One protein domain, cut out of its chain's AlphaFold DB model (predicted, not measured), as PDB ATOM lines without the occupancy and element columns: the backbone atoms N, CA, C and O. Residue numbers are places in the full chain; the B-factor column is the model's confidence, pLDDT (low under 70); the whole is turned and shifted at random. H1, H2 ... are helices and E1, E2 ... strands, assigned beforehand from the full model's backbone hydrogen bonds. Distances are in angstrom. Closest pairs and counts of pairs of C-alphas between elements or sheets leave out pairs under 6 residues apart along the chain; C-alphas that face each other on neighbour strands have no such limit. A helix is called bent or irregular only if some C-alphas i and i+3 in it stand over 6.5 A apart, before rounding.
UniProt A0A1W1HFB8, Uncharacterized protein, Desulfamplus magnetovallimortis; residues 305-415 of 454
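This is residues 305 to 415 of the 454 residues of an uncharacterized protein of Desulfamplus magnetovallimortis (UniProt A0A1W1HFB8). Two helices, H2 and H5, make the core, steeply tilted to each other and close but not clearly touching, with H4 packed on the first residues of H5, 364 to 368, the small strand hairpin of E1 and E2 at the other end of H5, and the short H3 beside E2. From this hairpin the long helix H6 passes H2 and runs outward as an arm, while H1 and the long link after it lie along another side. The printed part has 111 residues, with six named helices and two named strands in the order H1 H2 H3 H4 H5 E1 E2 H6; the two-strand sheet is antiparallel and the class is mostly helix. The whole is compact, with a radius of gyration of the C-alphas of 13.8 A, and spans 45 by 32 by 27 A.

H1, residues 305 to 310, begins with C-alpha 305 at (-35.538, -31.662, 38.228). H2 is residues 329 to 338, 14.2 A long, H3 residues 342 to 345 and H4 residues 350 to 356. H5, residues 364 to 376, is 18.4 A long and begins with C-alpha 364 at (-41.007, -10.087, 56.623). The strands are E1, residues 380 to 382, and E2, residues 389 to 391. H6, residues 393 to 415, is 31.1 A long and ends with C-alpha 415 at (-55.057, -40.648, 56.768); it is only just irregular, with C-alphas 408 and 411 6.7 A apart.

H1 is near H6, with 5 pairs of C-alphas within 10 A. H2 touches residues 396 to 403 of H6 alone, closest at the C-alphas of Cys 335 and Met 399, 5.9 A, at a steep tilt of 49 degrees, opposite ways. H2 and H5 are close but not clearly touching, their closest C-alphas, Gln 331 and Glu 370, being 7.0 A apart. H3 comes closest to E2 at the C-alphas of Arg 344 and Val 391, 4.8 A. H4 touches residues 364 to 368 of H5 alone, closest at the C-alphas of Lys 354 and Pro 364, 6.3 A, at a steep tilt of 66 degrees, opposite ways. H5 comes closest to E1 at the C-alphas of Leu 374 and Ile 380, 5.5 A. E1 and E2 form an antiparallel hairpin, with N 381 and O 390 within hydrogen-bond range at 2.9 A. Every O i to N i+4 pair is within range in H2 and H5, against 1 of 2 in H1, 2 of 3 in H4 and 16 of 19 in H6; H3 is too short for such a pair.

The C-alphas of Gly 385 and Ser 415, the two farthest apart, are 46.1 A from each other. The printed part has no cut. The link from H1 to H2, residues 311 to 328, is long, and in it residues 313 to 314 pair antiparallel with residues 320 to 321. The mean pLDDT of the printed part is 86.4, and residues 305 to 307 are under 70.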
ATOM      1  N   GLU A 305     -34.788 -32.913  37.985       52.81
ATOM      2  CA  GLU A 305     -35.538 -31.662  38.228       52.81
ATOM      3  C   GLU A 305     -36.199 -31.603  39.623       52.81
ATOM      4  O   GLU A 305     -36.120 -30.551  40.271       52.81
ATOM      5  N   PRO A 306     -36.805 -32.687  40.157       55.59
ATOM      6  CA  PRO A 306     -37.258 -32.692  41.546       55.59
ATOM      7  C   PRO A 306     -36.114 -32.658  42.573       55.59
ATOM      8  O   PRO A 306     -36.331 -32.146  43.675       55.59
ATOM      9  N   GLU A 307     -34.898 -33.125  42.252       63.34
ATOM     10  CA  GLU A 307     -33.757 -33.059  43.184       63.34
ATOM     11  C   GLU A 307     -33.410 -31.622  43.582       63.34
ATOM     12  O   GLU A 307     -33.153 -31.358  44.758       63.34
ATOM     13  N   LEU A 308     -33.509 -30.671  42.644       76.88
ATOM     14  CA  LEU A 308     -33.258 -29.251  42.906       76.88
ATOM     15  C   LEU A 308     -34.113 -28.717  44.068       76.88
ATOM     16  O   LEU A 308     -33.654 -27.904  44.874       76.88
ATOM     17  N   PHE A 309     -35.360 -29.181  44.176       83.56
ATOM     18  CA  PHE A 309     -36.288 -28.784  45.236       83.56
ATOM     19  C   PHE A 309     -36.169 -29.617  46.510       83.56
ATOM     20  O   PHE A 309     -36.688 -29.193  47.542       83.56
ATOM     21  N   ASN A 310     -35.453 -30.738  46.460       80.88
ATOM     22  CA  ASN A 310     -35.285 -31.665  47.575       80.88
ATOM     23  C   ASN A 310     -33.903 -31.563  48.244       80.88
ATOM     24  O   ASN A 310     -33.750 -32.009  49.380       80.88
ATOM     25  N   GLN A 311     -32.916 -30.942  47.590       85.06
ATOM     26  CA  GLN A 311     -31.544 -30.824  48.091       85.06
ATOM     27  C   GLN A 311     -31.156 -29.374  48.438       85.06
ATOM     28  O   GLN A 311     -31.734 -28.419  47.900       85.06
ATOM     29  N   PRO A 312     -30.199 -29.159  49.360       87.69
ATOM     30  CA  PRO A 312     -29.577 -27.854  49.579       87.69
ATOM     31  C   PRO A 312     -28.819 -27.368  48.331       87.69
ATOM     32  O   PRO A 312     -28.242 -28.171  47.608       87.69
ATOM     33  N   VAL A 313     -28.824 -26.057  48.073       87.62
ATOM     34  CA  VAL A 313     -28.171 -25.446  46.897       87.62
ATOM     35  C   VAL A 313     -27.301 -24.280  47.355       87.62
ATOM     36  O   VAL A 313     -27.763 -23.443  48.136       87.62
ATOM     37  N   SER A 314     -26.067 -24.202  46.854       87.25
ATOM     38  CA  SER A 314     -25.145 -23.100  47.142       87.25
ATOM     39  C   SER A 314     -25.523 -21.827  46.383       87.25
ATOM     40  O   SER A 314     -25.866 -21.865  45.202       87.25
ATOM     41  N   ASP A 315     -25.465 -20.680  47.057       84.25
ATOM     42  CA  ASP A 315     -25.631 -19.379  46.412       84.25
ATOM     43  C   ASP A 315     -24.347 -18.903  45.704       84.25
ATOM     44  O   ASP A 315     -23.300 -19.545  45.763       84.25
ATOM     45  N   LYS A 316     -24.419 -17.741  45.037       81.62
ATOM     46  CA  LYS A 316     -23.281 -17.135  44.316       81.62
ATOM     47  C   LYS A 316     -22.067 -16.827  45.204       81.62
ATOM     48  O   LYS A 316     -20.983 -16.624  44.674       81.62
ATOM     49  N   ASN A 317     -22.259 -16.784  46.519       81.69
ATOM     50  CA  ASN A 317     -21.225 -16.497  47.506       81.69
ATOM     51  C   ASN A 317     -20.755 -17.781  48.218       81.69
ATOM     52  O   ASN A 317     -20.032 -17.691  49.205       81.69
ATOM     53  N   GLY A 318     -21.184 -18.965  47.762       80.50
ATOM     54  CA  GLY A 318     -20.815 -20.257  48.340       80.50
ATOM     55  C   GLY A 318     -21.605 -20.662  49.590       80.50
ATOM     56  O   GLY A 318     -21.320 -21.708  50.166       80.50
ATOM     57  N   ASN A 319     -22.613 -19.893  50.017       86.62
ATOM     58  CA  ASN A 319     -23.413 -20.249  51.190       86.62
ATOM     59  C   ASN A 319     -24.458 -21.302  50.836       86.62
ATOM     60  O   ASN A 319     -25.220 -21.138  49.880       86.62
ATOM     61  N   ASN A 320     -24.566 -22.337  51.664       88.75
ATOM     62  CA  ASN A 320     -25.543 -23.396  51.460       88.75
ATOM     63  C   ASN A 320     -26.960 -22.955  51.874       88.75
ATOM     64  O   ASN A 320     -27.192 -22.561  53.019       88.75
ATOM     65  N   VAL A 321     -27.930 -23.045  50.958       89.38
ATOM     66  CA  VAL A 321     -29.337 -22.704  51.209       89.38
ATOM     67  C   VAL A 321     -30.218 -23.950  51.153       89.38
ATOM     68  O   VAL A 321     -30.420 -24.567  50.102       89.38
ATOM     69  N   ALA A 322     -30.821 -24.269  52.300       90.81
ATOM     70  CA  ALA A 322     -31.696 -25.422  52.483       90.81
ATOM     71  C   ALA A 322     -32.877 -25.466  51.494       90.81
ATOM     72  O   ALA A 322     -33.370 -24.433  51.027       90.81
ATOM     73  N   ALA A 323     -33.365 -26.678  51.232       90.81
ATOM     74  CA  ALA A 323     -34.556 -26.928  50.429       90.81
ATOM     75  C   ALA A 323     -35.831 -26.286  51.030       90.81
ATOM     76  O   ALA A 323     -35.926 -26.087  52.254       90.81
ATOM     77  N   PRO A 324     -36.828 -25.933  50.192       91.56
ATOM     78  CA  PRO A 324     -38.182 -25.635  50.649       91.56
ATOM     79  C   PRO A 324     -38.758 -26.821  51.434       91.56
ATOM     80  O   PRO A 324     -38.979 -27.898  50.891       91.56
ATOM     81  N   ASP A 325     -39.009 -26.631  52.729       90.31
ATOM     82  CA  ASP A 325     -39.452 -27.718  53.604       90.31
ATOM     83  C   ASP A 325     -40.973 -27.725  53.737       90.31
ATOM     84  O   ASP A 325     -41.539 -27.061  54.607       90.31
ATOM     85  N   LEU A 326     -41.642 -28.506  52.887       88.44
ATOM     86  CA  LEU A 326     -43.097 -28.654  52.919       88.44
ATOM     87  C   LEU A 326     -43.607 -29.350  54.191       88.44
ATOM     88  O   LEU A 326     -44.815 -29.438  54.384       88.44
ATOM     89  N   ARG A 327     -42.756 -29.847  55.097       85.12
ATOM     90  CA  ARG A 327     -43.210 -30.307  56.423       85.12
ATOM     91  C   ARG A 327     -43.583 -29.130  57.328       85.12
ATOM     92  O   ARG A 327     -44.362 -29.313  58.256       85.12
ATOM     93  N   LYS A 328     -43.074 -27.923  57.048       89.94
ATOM     94  CA  LYS A 328     -43.350 -26.714  57.833       89.94
ATOM     95  C   LYS A 328     -44.651 -26.044  57.367       89.94
ATOM     96  O   LYS A 328     -44.727 -25.670  56.194       89.94
ATOM     97  N   PRO A 329     -45.624 -25.778  58.264       89.31
ATOM     98  CA  PRO A 329     -46.898 -25.144  57.903       89.31
ATOM     99  C   PRO A 329     -46.732 -23.823  57.141       89.31
ATOM    100  O   PRO A 329     -47.388 -23.598  56.132       89.31
ATOM    101  N   ARG A 330     -45.766 -22.991  57.547       91.62
ATOM    102  CA  ARG A 330     -45.478 -21.709  56.886       91.62
ATOM    103  C   ARG A 330     -45.024 -21.840  55.427       91.62
ATOM    104  O   ARG A 330     -45.364 -20.997  54.607       91.62
ATOM    105  N   GLN A 331     -44.264 -22.889  55.092       92.56
ATOM    106  CA  GLN A 331     -43.807 -23.116  53.718       92.56
ATOM    107  C   GLN A 331     -44.966 -23.590  52.841       92.56
ATOM    108  O   GLN A 331     -45.073 -23.168  51.694       92.56
ATOM    109  N   VAL A 332     -45.840 -24.438  53.394       90.69
ATOM    110  CA  VAL A 332     -47.066 -24.885  52.722       90.69
ATOM    111  C   VAL A 332     -47.975 -23.690  52.446       90.69
ATOM    112  O   VAL A 332     -48.325 -23.477  51.292       90.69
ATOM    113  N   ALA A 333     -48.253 -22.862  53.457       92.56
ATOM    114  CA  ALA A 333     -49.088 -21.669  53.314       92.56
ATOM    115  C   ALA A 333     -48.530 -20.682  52.273       92.56
ATOM    116  O   ALA A 333     -49.273 -20.146  51.453       92.56
ATOM    117  N   LEU A 334     -47.205 -20.486  52.249       94.31
ATOM    118  CA  LEU A 334     -46.550 -19.671  51.225       94.31
ATOM    119  C   LEU A 334     -46.750 -20.248  49.815       94.31
ATOM    120  O   LEU A 334     -47.074 -19.502  48.895       94.31
ATOM    121  N   CYS A 335     -46.566 -21.557  49.630       93.31
ATOM    122  CA  CYS A 335     -46.773 -22.206  48.335       93.31
ATOM    123  C   CYS A 335     -48.249 -22.186  47.902       93.31
ATOM    124  O   CYS A 335     -48.521 -21.930  46.733       93.31
ATOM    125  N   GLU A 336     -49.195 -22.399  48.820       89.88
ATOM    126  CA  GLU A 336     -50.636 -22.314  48.543       89.88
ATOM    127  C   GLU A 336     -51.053 -20.912  48.090       89.88
ATOM    128  O   GLU A 336     -51.794 -20.776  47.115       89.88
ATOM    129  N   GLU A 337     -50.533 -19.863  48.736       93.00
ATOM    130  CA  GLU A 337     -50.799 -18.490  48.307       93.00
ATOM    131  C   GLU A 337     -50.194 -18.230  46.922       93.00
ATOM    132  O   GLU A 337     -50.888 -17.759  46.023       93.00
ATOM    133  N   LEU A 338     -48.931 -18.609  46.706       92.62
ATOM    134  CA  LEU A 338     -48.200 -18.346  45.462       92.62
ATOM    135  C   LEU A 338     -48.701 -19.127  44.232       92.62
ATOM    136  O   LEU A 338     -48.378 -18.739  43.110       92.62
ATOM    137  N   ILE A 339     -49.507 -20.182  44.399       87.50
ATOM    138  CA  ILE A 339     -50.155 -20.891  43.275       87.50
ATOM    139  C   ILE A 339     -51.228 -20.027  42.595       87.50
ATOM    140  O   ILE A 339     -51.536 -20.243  41.416       87.50
ATOM    141  N   LYS A 340     -51.793 -19.037  43.300       85.31
ATOM    142  CA  LYS A 340     -52.866 -18.191  42.761       85.31
ATOM    143  C   LYS A 340     -52.395 -17.457  41.489       85.31
ATOM    144  O   LYS A 340     -51.342 -16.812  41.526       85.31
ATOM    145  N   PRO A 341     -53.178 -17.471  40.387       74.12
ATOM    146  CA  PRO A 341     -52.752 -16.935  39.087       74.12
ATOM    147  C   PRO A 341     -52.223 -15.490  39.111       74.12
ATOM    148  O   PRO A 341     -51.273 -15.179  38.390       74.12
ATOM    149  N   LYS A 342     -52.762 -14.638  39.998       83.12
ATOM    150  CA  LYS A 342     -52.329 -13.241  40.206       83.12
ATOM    151  C   LYS A 342     -50.814 -13.088  40.417       83.12
ATOM    152  O   LYS A 342     -50.207 -12.145  39.928       83.12
ATOM    153  N   TYR A 343     -50.152 -14.044  41.073       87.25
ATOM    154  CA  TYR A 343     -48.715 -13.944  41.370       87.25
ATOM    155  C   TYR A 343     -47.800 -14.311  40.202       87.25
ATOM    156  O   TYR A 343     -46.613 -13.960  40.202       87.25
ATOM    157  N   ARG A 344     -48.349 -14.996  39.196       82.75
ATOM    158  CA  ARG A 344     -47.682 -15.250  37.918       82.75
ATOM    159  C   ARG A 344     -47.959 -14.123  36.923       82.75
ATOM    160  O   ARG A 344     -47.024 -13.685  36.258       82.75
ATOM    161  N   ALA A 345     -49.203 -13.645  36.850       78.31
ATOM    162  CA  ALA A 345     -49.608 -12.558  35.958       78.31
ATOM    163  C   ALA A 345     -49.002 -11.214  36.396       78.31
ATOM    164  O   ALA A 345     -48.164 -10.634  35.700       78.31
ATOM    165  N   ASP A 346     -49.319 -10.781  37.611       82.31
ATOM    166  CA  ASP A 346     -49.044  -9.420  38.066       82.31
ATOM    167  C   ASP A 346     -47.768  -9.353  38.901       82.31
ATOM    168  O   ASP A 346     -47.016  -8.391  38.800       82.31
ATOM    169  N   GLY A 347     -47.440 -10.423  39.631       89.31
ATOM    170  CA  GLY A 347     -46.308 -10.466  40.561       89.31
ATOM    171  C   GLY A 347     -46.686  -9.970  41.959       89.31
ATOM    172  O   GLY A 347     -47.862  -9.866  42.295       89.31
ATOM    173  N   PHE A 348     -45.698  -9.743  42.826       93.25
ATOM    174  CA  PHE A 348     -45.939  -9.393  44.230       93.25
ATOM    175  C   PHE A 348     -44.754  -8.729  44.927       93.25
ATOM    176  O   PHE A 348     -43.597  -8.838  44.511       93.25
ATOM    177  N   LYS A 349     -45.051  -8.090  46.063       93.00
ATOM    178  CA  LYS A 349     -44.070  -7.602  47.040       93.00
ATOM    179  C   LYS A 349     -44.115  -8.469  48.302       93.00
ATOM    180  O   LYS A 349     -45.107  -9.128  48.599       93.00
ATOM    181  N   THR A 350     -43.043  -8.454  49.093       91.81
ATOM    182  CA  THR A 350     -43.036  -9.166  50.385       91.81
ATOM    183  C   THR A 350     -44.038  -8.568  51.377       91.81
ATOM    184  O   THR A 350     -44.640  -9.320  52.131       91.81
ATOM    185  N   ALA A 351     -44.242  -7.246  51.357       88.19
ATOM    186  CA  ALA A 351     -45.205  -6.569  52.231       88.19
ATOM    187  C   ALA A 351     -46.634  -7.092  52.009       88.19
ATOM    188  O   ALA A 351     -47.256  -7.578  52.945       88.19
ATOM    189  N   THR A 352     -47.072  -7.157  50.747       88.06
ATOM    190  CA  THR A 352     -48.393  -7.688  50.373       88.06
ATOM    191  C   THR A 352     -48.565  -9.169  50.720       88.06
ATOM    192  O   THR A 352     -49.673  -9.622  50.968       88.06
ATOM    193  N   LEU A 353     -47.481  -9.957  50.740       90.00
ATOM    194  CA  LEU A 353     -47.552 -11.347  51.210       90.00
ATOM    195  C   LEU A 353     -47.638 -11.448  52.733       90.00
ATOM    196  O   LEU A 353     -48.266 -12.376  53.228       90.00
ATOM    197  N   LYS A 354     -47.005 -10.531  53.476       90.31
ATOM    198  CA  LYS A 354     -47.060 -10.526  54.944       90.31
ATOM    199  C   LYS A 354     -48.476 -10.261  55.441       90.31
ATOM    200  O   LYS A 354     -48.888 -10.940  56.368       90.31
ATOM    201  N   GLU A 355     -49.201  -9.350  54.797       90.00
ATOM    202  CA  GLU A 355     -50.610  -9.061  55.104       90.00
ATOM    203  C   GLU A 355     -51.494 -10.309  54.957       90.00
ATOM    204  O   GLU A 355     -52.328 -10.591  55.809       90.00
ATOM    205  N   VAL A 356     -51.275 -11.102  53.904       89.88
ATOM    206  CA  VAL A 356     -52.079 -12.307  53.631       89.88
ATOM    207  C   VAL A 356     -51.651 -13.506  54.484       89.88
ATOM    208  O   VAL A 356     -52.471 -14.349  54.838       89.88
ATOM    209  N   LEU A 357     -50.363 -13.606  54.818       91.88
ATOM    210  CA  LEU A 357     -49.773 -14.749  55.522       91.88
ATOM    211  C   LEU A 357     -49.399 -14.420  56.974       91.88
ATOM    212  O   LEU A 357     -48.492 -15.044  57.533       91.88
ATOM    213  N   ASP A 358     -50.087 -13.452  57.585       87.81
ATOM    214  CA  ASP A 358     -49.746 -12.899  58.900       87.81
ATOM    215  C   ASP A 358     -49.666 -13.987  59.983       87.81
ATOM    216  O   ASP A 358     -48.667 -14.091  60.694       87.81
ATOM    217  N   ASN A 359     -50.633 -14.910  59.965       89.19
ATOM    218  CA  ASN A 359     -50.744 -16.046  60.889       89.19
ATOM    219  C   ASN A 359     -49.632 -17.105  60.745       89.19
ATOM    220  O   ASN A 359     -49.510 -17.990  61.587       89.19
ATOM    221  N   HIS A 360     -48.829 -17.054  59.677       89.12
ATOM    222  CA  HIS A 360     -47.811 -18.068  59.370       89.12
ATOM    223  C   HIS A 360     -46.373 -17.541  59.459       89.12
ATOM    224  O   HIS A 360     -45.427 -18.335  59.497       89.12
ATOM    225  N   PHE A 361     -46.187 -16.220  59.486       90.31
ATOM    226  CA  PHE A 361     -44.873 -15.583  59.485       90.31
ATOM    227  C   PHE A 361     -44.822 -14.446  60.496       90.31
ATOM    228  O   PHE A 361     -45.578 -13.489  60.395       90.31
ATOM    229  N   GLN A 362     -43.855 -14.490  61.411       86.31
ATOM    230  CA  GLN A 362     -43.710 -13.472  62.460       86.31
ATOM    231  C   GLN A 362     -43.180 -12.149  61.903       86.31
ATOM    232  O   GLN A 362     -43.565 -11.075  62.348       86.31
ATOM    233  N   ASN A 363     -42.300 -12.206  60.899       87.81
ATOM    234  CA  ASN A 363     -41.703 -11.012  60.312       87.81
ATOM    235  C   ASN A 363     -41.444 -11.167  58.799       87.81
ATOM    236  O   ASN A 363     -41.329 -12.288  58.289       87.81
ATOM    237  N   PRO A 364     -41.296 -10.051  58.058       88.19
ATOM    238  CA  PRO A 364     -41.007 -10.087  56.623       88.19
ATOM    239  C   PRO A 364     -39.680 -10.771  56.253       88.19
ATOM    240  O   PRO A 364     -39.513 -11.199  55.110       88.19
ATOM    241  N   ALA A 365     -38.722 -10.876  57.181       88.94
ATOM    242  CA  ALA A 365     -37.440 -11.528  56.916       88.94
ATOM    243  C   ALA A 365     -37.595 -13.049  56.757       88.94
ATOM    244  O   ALA A 365     -36.966 -13.625  55.871       88.94
ATOM    245  N   GLN A 366     -38.493 -13.680  57.522       91.06
ATOM    246  CA  GLN A 366     -38.826 -15.099  57.360       91.06
ATOM    247  C   GLN A 366     -39.430 -15.382  55.975       91.06
ATOM    248  O   GLN A 366     -39.029 -16.342  55.319       91.06
ATOM    249  N   ILE A 367     -40.317 -14.508  55.482       92.06
ATOM    250  CA  ILE A 367     -40.883 -14.628  54.126       92.06
ATOM    251  C   ILE A 367     -39.779 -14.479  53.072       92.06
ATOM    252  O   ILE A 367     -39.699 -15.282  52.146       92.06
ATOM    253  N   ARG A 368     -38.881 -13.492  53.217       91.62
ATOM    254  CA  ARG A 368     -37.738 -13.324  52.299       91.62
ATOM    255  C   ARG A 368     -36.817 -14.541  52.287       91.62
ATOM    256  O   ARG A 368     -36.304 -14.882  51.226       91.62
ATOM    257  N   TYR A 369     -36.615 -15.187  53.432       91.69
ATOM    258  CA  TYR A 369     -35.814 -16.402  53.525       91.69
ATOM    259  C   TYR A 369     -36.451 -17.565  52.756       91.69
ATOM    260  O   TYR A 369     -35.785 -18.170  51.918       91.69
ATOM    261  N   GLU A 370     -37.744 -17.833  52.956       93.69
ATOM    262  CA  GLU A 370     -38.434 -18.896  52.213       93.69
ATOM    263  C   GLU A 370     -38.537 -18.564  50.705       93.69
ATOM    264  O   GLU A 370     -38.314 -19.433  49.862       93.69
ATOM    265  N   ILE A 371     -38.739 -17.290  50.332       93.44
ATOM    266  CA  ILE A 371     -38.666 -16.831  48.930       93.44
ATOM    267  C   ILE A 371     -37.262 -17.038  48.346       93.44
ATOM    268  O   ILE A 371     -37.140 -17.456  47.196       93.44
ATOM    269  N   ARG A 372     -36.186 -16.779  49.104       92.44
ATOM    270  CA  ARG A 372     -34.801 -16.972  48.633       92.44
ATOM    271  C   ARG A 372     -34.549 -18.419  48.221       92.44
ATOM    272  O   ARG A 372     -33.915 -18.641  47.192       92.44
ATOM    273  N   LYS A 373     -35.088 -19.391  48.965       93.44
ATOM    274  CA  LYS A 373     -35.000 -20.814  48.595       93.44
ATOM    275  C   LYS A 373     -35.624 -21.089  47.233       93.44
ATOM    276  O   LYS A 373     -35.063 -21.859  46.458       93.44
ATOM    277  N   LEU A 374     -36.759 -20.455  46.950       93.81
ATOM    278  CA  LEU A 374     -37.487 -20.587  45.690       93.81
ATOM    279  C   LEU A 374     -36.802 -19.825  44.544       93.81
ATOM    280  O   LEU A 374     -36.809 -20.302  43.414       93.81
ATOM    281  N   ILE A 375     -36.160 -18.684  44.821       92.88
ATOM    282  CA  ILE A 375     -35.387 -17.928  43.820       92.88
ATOM    283  C   ILE A 375     -34.183 -18.729  43.329       92.88
ATOM    284  O   ILE A 375     -33.984 -18.846  42.123       92.88
ATOM    285  N   LEU A 376     -33.400 -19.309  44.244       90.69
ATOM    286  CA  LEU A 376     -32.214 -20.099  43.885       90.69
ATOM    287  C   LEU A 376     -32.550 -21.345  43.057       90.69
ATOM    288  O   LEU A 376     -31.699 -21.848  42.336       90.69
ATOM    289  N   ARG A 377     -33.800 -21.807  43.132       90.19
ATOM    290  CA  ARG A 377     -34.317 -22.980  42.415       90.19
ATOM    291  C   ARG A 377     -35.142 -22.602  41.185       90.19
ATOM    292  O   ARG A 377     -35.876 -23.421  40.647       90.19
ATOM    293  N   GLY A 378     -35.093 -21.332  40.780       90.88
ATOM    294  CA  GLY A 378     -35.792 -20.832  39.599       90.88
ATOM    295  C   GLY A 378     -37.320 -20.803  39.710       90.88
ATOM    296  O   GLY A 378     -37.975 -20.475  38.726       90.88
ATOM    297  N   ALA A 379     -37.909 -21.091  40.876       92.25
ATOM    298  CA  ALA A 379     -39.360 -21.068  41.083       92.25
ATOM    299  C   ALA A 379     -39.933 -19.645  41.192       92.25
ATOM    300  O   ALA A 379     -41.097 -19.400  40.870       92.25
ATOM    301  N   ILE A 380     -39.114 -18.689  41.631       94.88
ATOM    302  CA  ILE A 380     -39.466 -17.269  41.708       94.88
ATOM    303  C   ILE A 380     -38.364 -16.455  41.039       94.88
ATOM    304  O   ILE A 380     -37.180 -16.702  41.245       94.88
ATOM    305  N   LYS A 381     -38.747 -15.427  40.284       94.31
ATOM    306  CA  LYS A 381     -37.816 -14.448  39.722       94.31
ATOM    307  C   LYS A 381     -37.993 -13.103  40.419       94.31
ATOM    308  O   LYS A 381     -39.107 -12.586  40.494       94.31
ATOM    309  N   LYS A 382     -36.896 -12.526  40.912       92.94
ATOM    310  CA  LYS A 382     -36.855 -11.136  41.395       92.94
ATOM    311  C   LYS A 382     -36.603 -10.198  40.212       92.94
ATOM    312  O   LYS A 382     -35.748 -10.489  39.379       92.94
ATOM    313  N   GLN A 383     -37.330  -9.088  40.132       88.00
ATOM    314  CA  GLN A 383     -37.052  -8.038  39.150       88.00
ATOM    315  C   GLN A 383     -35.828  -7.212  39.566       88.00
ATOM    316  O   GLN A 383     -35.663  -6.867  40.738       88.00
ATOM    317  N   ASN A 384     -34.969  -6.881  38.600       80.88
ATOM    318  CA  ASN A 384     -33.750  -6.111  38.850       80.88
ATOM    319  C   ASN A 384     -34.076  -4.733  39.441       80.88
ATOM    320  O   ASN A 384     -34.995  -4.054  38.987       80.88
ATOM    321  N   GLY A 385     -33.333  -4.339  40.478       74.75
ATOM    322  CA  GLY A 385     -33.472  -3.029  41.123       74.75
ATOM    323  C   GLY A 385     -34.772  -2.804  41.907       74.75
ATOM    324  O   GLY A 385     -34.967  -1.714  42.433       74.75
ATOM    325  N   LYS A 386     -35.667  -3.800  42.022       83.38
ATOM    326  CA  LYS A 386     -36.957  -3.663  42.721       83.38
ATOM    327  C   LYS A 386     -37.182  -4.783  43.739       83.38
ATOM    328  O   LYS A 386     -36.778  -5.929  43.545       83.38
ATOM    329  N   SER A 387     -37.901  -4.480  44.821       83.31
ATOM    330  CA  SER A 387     -38.420  -5.476  45.779       83.31
ATOM    331  C   SER A 387     -39.699  -6.137  45.253       83.31
ATOM    332  O   SER A 387     -40.722  -6.164  45.936       83.31
ATOM    333  N   PHE A 388     -39.642  -6.618  44.009       91.50
ATOM    334  CA  PHE A 388     -40.771  -7.168  43.268       91.50
ATOM    335  C   PHE A 388     -40.425  -8.547  42.709       91.50
ATOM    336  O   PHE A 388     -39.339  -8.751  42.162       91.50
ATOM    337  N   TYR A 389     -41.351  -9.486  42.855       94.69
ATOM    338  CA  TYR A 389     -41.160 -10.897  42.548       94.69
ATOM    339  C   TYR A 389     -42.272 -11.400  41.633       94.69
ATOM    340  O   TYR A 389     -43.383 -10.874  41.644       94.69
ATOM    341  N   ARG A 390     -41.983 -12.439  40.852       93.56
ATOM    342  CA  ARG A 390     -42.969 -13.136  40.023       93.56
ATOM    343  C   ARG A 390     -42.723 -14.638  40.082       93.56
ATOM    344  O   ARG A 390     -41.572 -15.076  40.038       93.56
ATOM    345  N   VAL A 391     -43.799 -15.413  40.175       92.94
ATOM    346  CA  VAL A 391     -43.736 -16.879  40.091       92.94
ATOM    347  C   VAL A 391     -43.416 -17.288  38.651       92.94
ATOM    348  O   VAL A 391     -44.023 -16.774  37.711       92.94
ATOM    349  N   THR A 392     -42.448 -18.183  38.466       91.44
ATOM    350  CA  THR A 392     -42.091 -18.710  37.139       91.44
ATOM    351  C   THR A 392     -43.010 -19.864  36.744       91.44
ATOM    352  O   THR A 392     -43.741 -20.408  37.570       91.44
ATOM    353  N   GLU A 393     -42.972 -20.277  35.478       84.88
ATOM    354  CA  GLU A 393     -43.712 -21.465  35.040       84.88
ATOM    355  C   GLU A 393     -43.268 -22.729  35.785       84.88
ATOM    356  O   GLU A 393     -44.110 -23.474  36.284       84.88
ATOM    357  N   THR A 394     -41.955 -22.923  35.928       85.44
ATOM    358  CA  THR A 394     -41.356 -24.028  36.687       85.44
ATOM    359  C   THR A 394     -41.816 -24.016  38.143       85.44
ATOM    360  O   THR A 394     -42.259 -25.037  38.662       85.44
ATOM    361  N   GLY A 395     -41.788 -22.848  38.796       87.25
ATOM    362  CA  GLY A 395     -42.239 -22.704  40.179       87.25
ATOM    363  C   GLY A 395     -43.721 -22.996  40.355       87.25
ATOM    364  O   GLY A 395     -44.099 -23.670  41.310       87.25
ATOM    365  N   TRP A 396     -44.559 -22.534  39.426       86.75
ATOM    366  CA  TRP A 396     -45.991 -22.815  39.451       86.75
ATOM    367  C   TRP A 396     -46.273 -24.314  39.296       86.75
ATOM    368  O   TRP A 396     -47.000 -24.867  40.117       86.75
ATOM    369  N   LYS A 397     -45.653 -24.984  38.310       84.38
ATOM    370  CA  LYS A 397     -45.793 -26.437  38.097       84.38
ATOM    371  C   LYS A 397     -45.356 -27.225  39.331       84.38
ATOM    372  O   LYS A 397     -46.102 -28.083  39.798       84.38
ATOM    373  N   TRP A 398     -44.195 -26.888  39.900       89.00
ATOM    374  CA  TRP A 398     -43.678 -27.543  41.102       89.00
ATOM    375  C   TRP A 398     -44.588 -27.335  42.322       89.00
ATOM    376  O   TRP A 398     -44.932 -28.311  42.991       89.00
ATOM    377  N   MET A 399     -45.011 -26.096  42.609       90.25
ATOM    378  CA  MET A 399     -45.896 -25.808  43.745       90.25
ATOM    379  C   MET A 399     -47.249 -26.491  43.570       90.25
ATOM    380  O   MET A 399     -47.720 -27.142  44.498       90.25
ATOM    381  N   TRP A 400     -47.850 -26.386  42.382       86.12
ATOM    382  CA  TRP A 400     -49.125 -27.026  42.085       86.12
ATOM    383  C   TRP A 400     -49.031 -28.539  42.290       86.12
ATOM    384  O   TRP A 400     -49.802 -29.076  43.082       86.12
ATOM    385  N   ALA A 401     -48.045 -29.212  41.689       84.50
ATOM    386  CA  ALA A 401     -47.847 -30.654  41.848       84.50
ATOM    387  C   ALA A 401     -47.600 -31.050  43.315       84.50
ATOM    388  O   ALA A 401     -48.217 -31.985  43.822       84.50
ATOM    389  N   SER A 402     -46.752 -30.303  44.027       86.62
ATOM    390  CA  SER A 402     -46.407 -30.583  45.425       86.62
ATOM    391  C   SER A 402     -47.598 -30.428  46.375       86.62
ATOM    392  O   SER A 402     -47.821 -31.274  47.242       86.62
ATOM    393  N   ILE A 403     -48.381 -29.355  46.219       85.94
ATOM    394  CA  ILE A 403     -49.544 -29.066  47.066       85.94
ATOM    395  C   ILE A 403     -50.708 -29.998  46.735       85.94
ATOM    396  O   ILE A 403     -51.303 -30.571  47.646       85.94
ATOM    397  N   THR A 404     -51.019 -30.194  45.453       80.00
ATOM    398  CA  THR A 404     -52.121 -31.072  45.033       80.00
ATOM    399  C   THR A 404     -51.855 -32.529  45.391       80.00
ATOM    400  O   THR A 404     -52.717 -33.157  46.003       80.00
ATOM    401  N   SER A 405     -50.650 -33.041  45.120       82.00
ATOM    402  CA  SER A 405     -50.240 -34.386  45.540       82.00
ATOM    403  C   SER A 405     -50.359 -34.541  47.054       82.00
ATOM    404  O   SER A 405     -50.939 -35.510  47.541       82.00
ATOM    405  N   ARG A 406     -49.906 -33.549  47.831       81.50
ATOM    406  CA  ARG A 406     -50.055 -33.583  49.289       81.50
ATOM    407  C   ARG A 406     -51.523 -33.628  49.720       81.50
ATOM    408  O   ARG A 406     -51.883 -34.467  50.539       81.50
ATOM    409  N   ARG A 407     -52.353 -32.721  49.201       77.62
ATOM    410  CA  ARG A 407     -53.724 -32.479  49.675       77.62
ATOM    411  C   ARG A 407     -54.722 -33.538  49.219       77.62
ATOM    412  O   ARG A 407     -55.589 -33.907  50.002       77.62
ATOM    413  N   TYR A 408     -54.592 -34.015  47.986       74.06
ATOM    414  CA  TYR A 408     -55.584 -34.885  47.349       74.06
ATOM    415  C   TYR A 408     -55.124 -36.332  47.186       74.06
ATOM    416  O   TYR A 408     -55.950 -37.188  46.894       74.06
ATOM    417  N   PHE A 409     -53.840 -36.624  47.404       75.75
ATOM    418  CA  PHE A 409     -53.316 -37.981  47.285       75.75
ATOM    419  C   PHE A 409     -52.634 -38.452  48.573       75.75
ATOM    420  O   PHE A 409     -53.174 -39.292  49.286       75.75
ATOM    421  N   LYS A 410     -51.489 -37.863  48.934       78.19
ATOM    422  CA  LYS A 410     -50.667 -38.309  50.066       78.19
ATOM    423  C   LYS A 410     -51.420 -38.246  51.397       78.19
ATOM    424  O   LYS A 410     -51.467 -39.247  52.102       78.19
ATOM    425  N   ASN A 411     -52.005 -37.097  51.745       80.25
ATOM    426  CA  ASN A 411     -52.724 -36.958  53.013       80.25
ATOM    427  C   ASN A 411     -53.961 -37.867  53.068       80.25
ATOM    428  O   ASN A 411     -54.083 -38.577  54.056       80.25
ATOM    429  N   PRO A 412     -54.844 -37.926  52.050       75.31
ATOM    430  CA  PRO A 412     -55.969 -38.858  52.070       75.31
ATOM    431  C   PRO A 412     -55.558 -40.325  52.215       75.31
ATOM    432  O   PRO A 412     -56.154 -41.024  53.023       75.31
ATOM    433  N   VAL A 413     -54.523 -40.785  51.503       73.31
ATOM    434  CA  VAL A 413     -54.057 -42.185  51.558       73.31
ATOM    435  C   VAL A 413     -53.422 -42.529  52.914       73.31
ATOM    436  O   VAL A 413     -53.724 -43.569  53.503       73.31
ATOM    437  N   ILE A 414     -52.580 -41.640  53.455       74.69
ATOM    438  CA  ILE A 414     -51.979 -41.816  54.789       74.69
ATOM    439  C   ILE A 414     -53.061 -41.742  55.876       74.69
ATOM    440  O   ILE A 414     -53.107 -42.571  56.777       74.69
ATOM    441  N   SER A 415     -53.978 -40.782  55.789       73.69
ATOM    442  CA  SER A 415     -55.057 -40.648  56.768       73.69
ATOM    443  C   SER A 415     -56.069 -41.791  56.682       73.69
ATOM    444  O   SER A 415     -56.599 -42.190  57.711       73.69
TER     445      SER A 415